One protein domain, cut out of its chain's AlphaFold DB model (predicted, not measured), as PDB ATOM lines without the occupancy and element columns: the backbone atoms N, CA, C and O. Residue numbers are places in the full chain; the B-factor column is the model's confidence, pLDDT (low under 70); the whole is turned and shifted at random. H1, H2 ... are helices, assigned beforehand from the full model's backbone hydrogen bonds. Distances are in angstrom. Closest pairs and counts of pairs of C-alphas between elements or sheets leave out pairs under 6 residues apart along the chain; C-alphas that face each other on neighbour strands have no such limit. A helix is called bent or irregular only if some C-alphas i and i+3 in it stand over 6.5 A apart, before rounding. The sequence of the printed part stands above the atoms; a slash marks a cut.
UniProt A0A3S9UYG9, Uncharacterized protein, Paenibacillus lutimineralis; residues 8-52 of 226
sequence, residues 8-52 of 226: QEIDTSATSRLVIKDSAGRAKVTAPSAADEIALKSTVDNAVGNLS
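Overview. This is residues 8 to 52 of the 226 residues of an uncharacterized protein of Paenibacillus lutimineralis (UniProt A0A3S9UYG9). Little regular structure is present: a short helix at each end, H1 first and H2 near the end, is joined by a long irregular link that swings out to one side near Ser 23 and Ala 24, then to the other near Ser 33. The printed part has 45 residues with two named helices, in the order H1, H2, and no named strand; the class is all helix, with 15 residues in named elements. It is extended, with a radius of gyration of the C-alphas of 14.6 A, and flat, spanning 47 by 24 by 10 A.

Arrangement. H1, residues 8 to 14, and H2, residues 41 to 48, are apart. Between them, residues 20 to 21 pair with residues 27 to 28, antiparallel. In H2 every O i to N i+4 pair is within hydrogen-bond range; in H1, 1 of 3 is, beside 2 of 4 O i to N i+3 pairs.

Along the chain. H1 begins at C-alpha 8 (213.038, 180.906, 95.693) and is 9.8 A long. H2 is 10.5 A long and ends at C-alpha 48 (223.928, 188.073, 139.989).

Size, cuts and confidence. The farthest C-alphas, of Gln 8 and Ser 52, are 48.3 A apart. The printed part has no cut. The link of 26 residues is long. Residues 8 to 17 and 44 to 52 stand free. Mean pLDDT of the printed part is 70.0, with residues 8 to 21, 25 and 28 to 37 under 70.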
ATOM      1  N   GLN A   8     212.382 179.611  95.489       57.22
ATOM      2  CA  GLN A   8     213.038 180.906  95.693       57.22
ATOM      3  C   GLN A   8     212.407 181.748  96.813       57.22
ATOM      4  O   GLN A   8     213.123 182.466  97.504       57.22
ATOM      5  N   GLU A   9     211.099 181.629  97.044       55.25
ATOM      6  CA  GLU A   9     210.402 182.325  98.137       55.25
ATOM      7  C   GLU A   9     210.674 181.654  99.495       55.25
ATOM      8  O   GLU A   9     210.593 182.309 100.531       55.25
ATOM      9  N   ILE A  10     211.070 180.373  99.486       55.44
ATOM     10  CA  ILE A  10     211.528 179.642 100.674       55.44
ATOM     11  C   ILE A  10     213.013 179.923 100.953       55.44
ATOM     12  O   ILE A  10     213.400 179.982 102.110       55.44
ATOM     13  N   ASP A  11     213.858 180.137  99.944       63.69
ATOM     14  CA  ASP A  11     215.316 180.255 100.125       63.69
ATOM     15  C   ASP A  11     215.745 181.572 100.807       63.69
ATOM     16  O   ASP A  11     216.632 181.595 101.663       63.69
ATOM     17  N   THR A  12     215.033 182.678 100.570       51.91
ATOM     18  CA  THR A  12     215.263 183.927 101.330       51.91
ATOM     19  C   THR A  12     214.583 183.910 102.709       51.91
ATOM     20  O   THR A  12     215.033 184.588 103.632       51.91
ATOM     21  N   SER A  13     213.537 183.090 102.897       53.75
ATOM     22  CA  SER A  13     212.850 182.926 104.189       53.75
ATOM     23  C   SER A  13     213.451 181.822 105.077       53.75
ATOM     24  O   SER A  13     213.196 181.793 106.279       53.75
ATOM     25  N   ALA A  14     214.242 180.902 104.516       53.38
ATOM     26  CA  ALA A  14     214.878 179.782 105.213       53.38
ATOM     27  C   ALA A  14     216.343 180.057 105.578       53.38
ATOM     28  O   ALA A  14     216.861 179.441 106.510       53.38
ATOM     29  N   THR A  15     217.000 181.013 104.921       48.69
ATOM     30  CA  THR A  15     218.333 181.504 105.315       48.69
ATOM     31  C   THR A  15     218.295 182.348 106.598       48.69
ATOM     32  O   THR A  15     219.293 182.425 107.309       48.69
ATOM     33  N   SER A  16     217.115 182.862 106.971       52.12
ATOM     34  CA  SER A  16     216.814 183.508 108.258       52.12
ATOM     35  C   SER A  16     215.893 182.646 109.130       52.12
ATOM     36  O   SER A  16     214.845 183.116 109.575       52.12
ATOM     37  N   ARG A  17     216.241 181.369 109.380       56.66
ATOM     38  CA  ARG A  17     215.538 180.560 110.401       56.66
ATOM     39  C   ARG A  17     215.404 181.432 111.648       56.66
ATOM     40  O   ARG A  17     216.426 181.838 112.185       56.66
ATOM     41  N   LEU A  18     214.167 181.702 112.060       65.00
ATOM     42  CA  LEU A  18     213.692 182.634 113.101       65.00
ATOM     43  C   LEU A  18     214.544 182.772 114.389       65.00
ATOM     44  O   LEU A  18     214.322 183.678 115.182       65.00
ATOM     45  N   VAL A  19     215.477 181.852 114.630       67.06
ATOM     46  CA  VAL A  19     216.392 181.788 115.764       67.06
ATOM     47  C   VAL A  19     217.796 181.440 115.250       67.06
ATOM     48  O   VAL A  19     218.037 180.309 114.818       67.06
ATOM     49  N   ILE A  20     218.744 182.377 115.351       69.81
ATOM     50  CA  ILE A  20     220.179 182.075 115.211       69.81
ATOM     51  C   ILE A  20     220.569 181.232 116.427       69.81
ATOM     52  O   ILE A  20     220.165 181.550 117.540       69.81
ATOM     53  N   LYS A  21     221.315 180.139 116.244       68.75
ATOM     54  CA  LYS A  21     221.789 179.307 117.360       68.75
ATOM     55  C   LYS A  21     223.294 179.456 117.555       68.75
ATOM     56  O   LYS A  21     224.021 179.662 116.587       68.75
ATOM     57  N   ASP A  22     223.764 179.372 118.796       71.69
ATOM     58  CA  ASP A  22     225.196 179.250 119.083       71.69
ATOM     59  C   ASP A  22     225.710 177.812 118.861       71.69
ATOM     60  O   ASP A  22     224.949 176.909 118.508       71.69
ATOM     61  N   SER A  23     227.012 177.582 119.072       74.75
ATOM     62  CA  SER A  23     227.641 176.257 118.939       74.75
ATOM     63  C   SER A  23     227.120 175.215 119.938       74.75
ATOM     64  O   SER A  23     227.365 174.026 119.754       74.75
ATOM     65  N   ALA A  24     226.376 175.640 120.963       72.06
ATOM     66  CA  ALA A  24     225.687 174.780 121.920       72.06
ATOM     67  C   ALA A  24     224.184 174.619 121.596       72.06
ATOM     68  O   ALA A  24     223.445 174.028 122.380       72.06
ATOM     69  N   GLY A  25     223.707 175.140 120.457       69.88
ATOM     70  CA  GLY A  25     222.320 175.009 120.007       69.88
ATOM     71  C   GLY A  25     221.318 175.935 120.707       69.88
ATOM     72  O   GLY A  25     220.112 175.797 120.479       69.88
ATOM     73  N   ARG A  26     221.784 176.881 121.534       74.56
ATOM     74  CA  ARG A  26     220.937 177.859 122.237       74.56
ATOM     75  C   ARG A  26     220.562 178.998 121.304       74.56
ATOM     76  O   ARG A  26     221.385 179.406 120.491       74.56
ATOM     77  N   ALA A  27     219.349 179.533 121.447       76.19
ATOM     78  CA  ALA A  27     218.940 180.752 120.757       76.19
ATOM     79  C   ALA A  27     219.918 181.900 121.064       76.19
ATOM     80  O   ALA A  27     220.250 182.152 122.220       76.19
ATOM     81  N   LYS A  28     220.385 182.580 120.024       67.69
ATOM     82  CA  LYS A  28     221.337 183.682 120.059       67.69
ATOM     83  C   LYS A  28     220.698 184.862 119.336       67.69
ATOM     84  O   LYS A  28     220.276 184.729 118.192       67.69
ATOM     85  N   VAL A  29     220.651 186.015 119.991       66.81
ATOM     86  CA  VAL A  29     220.341 187.291 119.335       66.81
ATOM     87  C   VAL A  29     221.665 187.959 118.994       66.81
ATOM     88  O   VAL A  29     222.574 188.015 119.825       66.81
ATOM     89  N   THR A  30     221.813 188.415 117.757       64.25
ATOM     90  CA  THR A  30     222.972 189.209 117.345       64.25
ATOM     91  C   THR A  30     222.884 190.569 118.032       64.25
ATOM     92  O   THR A  30     221.984 191.324 117.705       64.25
ATOM     93  N   ALA A  31     223.781 190.836 118.992       57.47
ATOM     94  CA  ALA A  31     223.999 192.124 119.668       57.47
ATOM     95  C   ALA A  31     222.742 193.027 119.767       57.47
ATOM     96  O   ALA A  31     222.642 193.994 119.008       57.47
ATOM     97  N   PRO A  32     221.786 192.723 120.668       61.78
ATOM     98  CA  PRO A  32     220.625 193.583 120.895       61.78
ATOM     99  C   PRO A  32     221.083 195.010 121.218       61.78
ATOM    100  O   PRO A  32     221.909 195.225 122.108       61.78
ATOM    101  N   SER A  33     220.589 195.973 120.442       62.50
ATOM    102  CA  SER A  33     220.982 197.389 120.532       62.50
ATOM    103  C   SER A  33     220.204 198.161 121.606       62.50
ATOM    104  O   SER A  33     220.615 199.252 122.000       62.50
ATOM    105  N   ALA A  34     219.120 197.569 122.118       60.72
ATOM    106  CA  ALA A  34     218.269 198.106 123.172       60.72
ATOM    107  C   ALA A  34     218.136 197.106 124.335       60.72
ATOM    108  O   ALA A  34     218.096 195.892 124.129       60.72
ATOM    109  N   ALA A  35     218.047 197.624 125.564       56.22
ATOM    110  CA  ALA A  35     217.945 196.821 126.787       56.22
ATOM    111  C   ALA A  35     216.645 195.994 126.884       56.22
ATOM    112  O   ALA A  35     216.594 195.033 127.651       56.22
ATOM    113  N   ASP A  36     215.634 196.339 126.083       60.06
ATOM    114  CA  ASP A  36     214.276 195.795 126.176       60.06
ATOM    115  C   ASP A  36     214.042 194.532 125.318       60.06
ATOM    116  O   ASP A  36     212.942 193.984 125.325       60.06
ATOM    117  N   GLU A  37     215.044 194.044 124.574       65.50
ATOM    118  CA  GLU A  37     214.868 192.917 123.638       65.50
ATOM    119  C   GLU A  37     215.122 191.541 124.280       65.50
ATOM    120  O   GLU A  37     214.226 190.704 124.348       65.50
ATOM    121  N   ILE A  38     216.353 191.279 124.737       72.12
ATOM    122  CA  ILE A  38     216.769 190.017 125.369       72.12
ATOM    123  C   ILE A  38     217.908 190.297 126.353       72.12
ATOM    124  O   ILE A  38     218.850 191.027 126.042       72.12
ATOM    125  N   ALA A  39     217.857 189.679 127.537       72.19
ATOM    126  CA  ALA A  39     218.910 189.832 128.533       72.19
ATOM    127  C   ALA A  39     220.241 189.246 128.023       72.19
ATOM    128  O   ALA A  39     220.358 188.045 127.760       72.19
ATOM    129  N   LEU A  40     221.268 190.090 127.912       77.44
ATOM    130  CA  LEU A  40     222.631 189.650 127.626       77.44
ATOM    131  C   LEU A  40     223.175 188.851 128.814       77.44
ATOM    132  O   LEU A  40     223.103 189.302 129.958       77.44
ATOM    133  N   LYS A  41     223.783 187.688 128.544       76.94
ATOM    134  CA  LYS A  41     224.369 186.834 129.591       76.94
ATOM    135  C   LYS A  41     225.362 187.606 130.467       76.94
ATOM    136  O   LYS A  41     225.321 187.457 131.676       76.94
ATOM    137  N   SER A  42     226.200 188.457 129.874       80.38
ATOM    138  CA  SER A  42     227.146 189.298 130.616       80.38
ATOM    139  C   SER A  42     226.447 190.273 131.565       80.38
ATOM    140  O   SER A  42     226.907 190.453 132.685       80.38
ATOM    141  N   THR A  43     225.326 190.875 131.156       82.81
ATOM    142  CA  THR A  43     224.530 191.758 132.022       82.81
ATOM    143  C   THR A  43     223.949 190.985 133.202       82.81
ATOM    144  O   THR A  43     224.023 191.456 134.334       82.81
ATOM    145  N   VAL A  44     223.426 189.779 132.957       85.62
ATOM    146  CA  VAL A  44     222.905 188.906 134.019       85.62
ATOM    147  C   VAL A  44     224.032 188.463 134.953       85.62
ATOM    148  O   VAL A  44     223.927 188.675 136.157       85.62
ATOM    149  N   ASP A  45     225.136 187.935 134.423       87.31
ATOM    150  CA  ASP A  45     226.297 187.501 135.213       87.31
ATOM    151  C   ASP A  45     226.884 188.654 136.046       87.31
ATOM    152  O   ASP A  45     227.278 188.437 137.187       87.31
ATOM    153  N   ASN A  46     226.920 189.883 135.517       85.94
ATOM    154  CA  ASN A  46     227.388 191.057 136.260       85.94
ATOM    155  C   ASN A  46     226.448 191.434 137.415       85.94
ATOM    156  O   ASN A  46     226.918 191.923 138.440       85.94
ATOM    157  N   ALA A  47     225.138 191.223 137.264       88.38
ATOM    158  CA  ALA A  47     224.153 191.549 138.293       88.38
ATOM    159  C   ALA A  47     224.055 190.478 139.392       88.38
ATOM    160  O   ALA A  47     223.892 190.824 140.560       88.38
ATOM    161  N   VAL A  48     224.135 189.187 139.037       89.81
ATOM    162  CA  VAL A  48     223.928 188.073 139.989       89.81
ATOM    163  C   VAL A  48     225.195 187.295 140.353       89.81
ATOM    164  O   VAL A  48     225.193 186.557 141.336       89.81
ATOM    165  N   GLY A  49     226.280 187.449 139.595       91.88
ATOM    166  CA  GLY A  49     227.504 186.663 139.740       91.88
ATOM    167  C   GLY A  49     227.423 185.255 139.135       91.88
ATOM    168  O   GLY A  49     226.376 184.782 138.691       91.88
ATOM    169  N   ASN A  50     228.559 184.551 139.126       92.12
ATOM    170  CA  ASN A  50     228.643 183.168 138.653       92.12
ATOM    171  C   ASN A  50     228.331 182.182 139.788       92.12
ATOM    172  O   ASN A  50     228.914 182.256 140.863       92.12
ATOM    173  N   LEU A  51     227.498 181.169 139.539       94.00
ATOM    174  CA  LEU A  51     227.181 180.147 140.552       94.00
ATOM    175  C   LEU A  51     228.423 179.411 141.083       94.00
ATOM    176  O   LEU A  51     228.488 179.055 142.257       94.00
ATOM    177  N   SER A  52     229.439 179.219 140.237       93.81
ATOM    178  CA  SER A  52     230.697 178.570 140.619       93.81
ATOM    179  C   SER A  52     231.473 179.331 141.699       93.81
ATOM    180  O   SER A  52     232.256 178.707 142.418       93.81
TER     181      SER A  52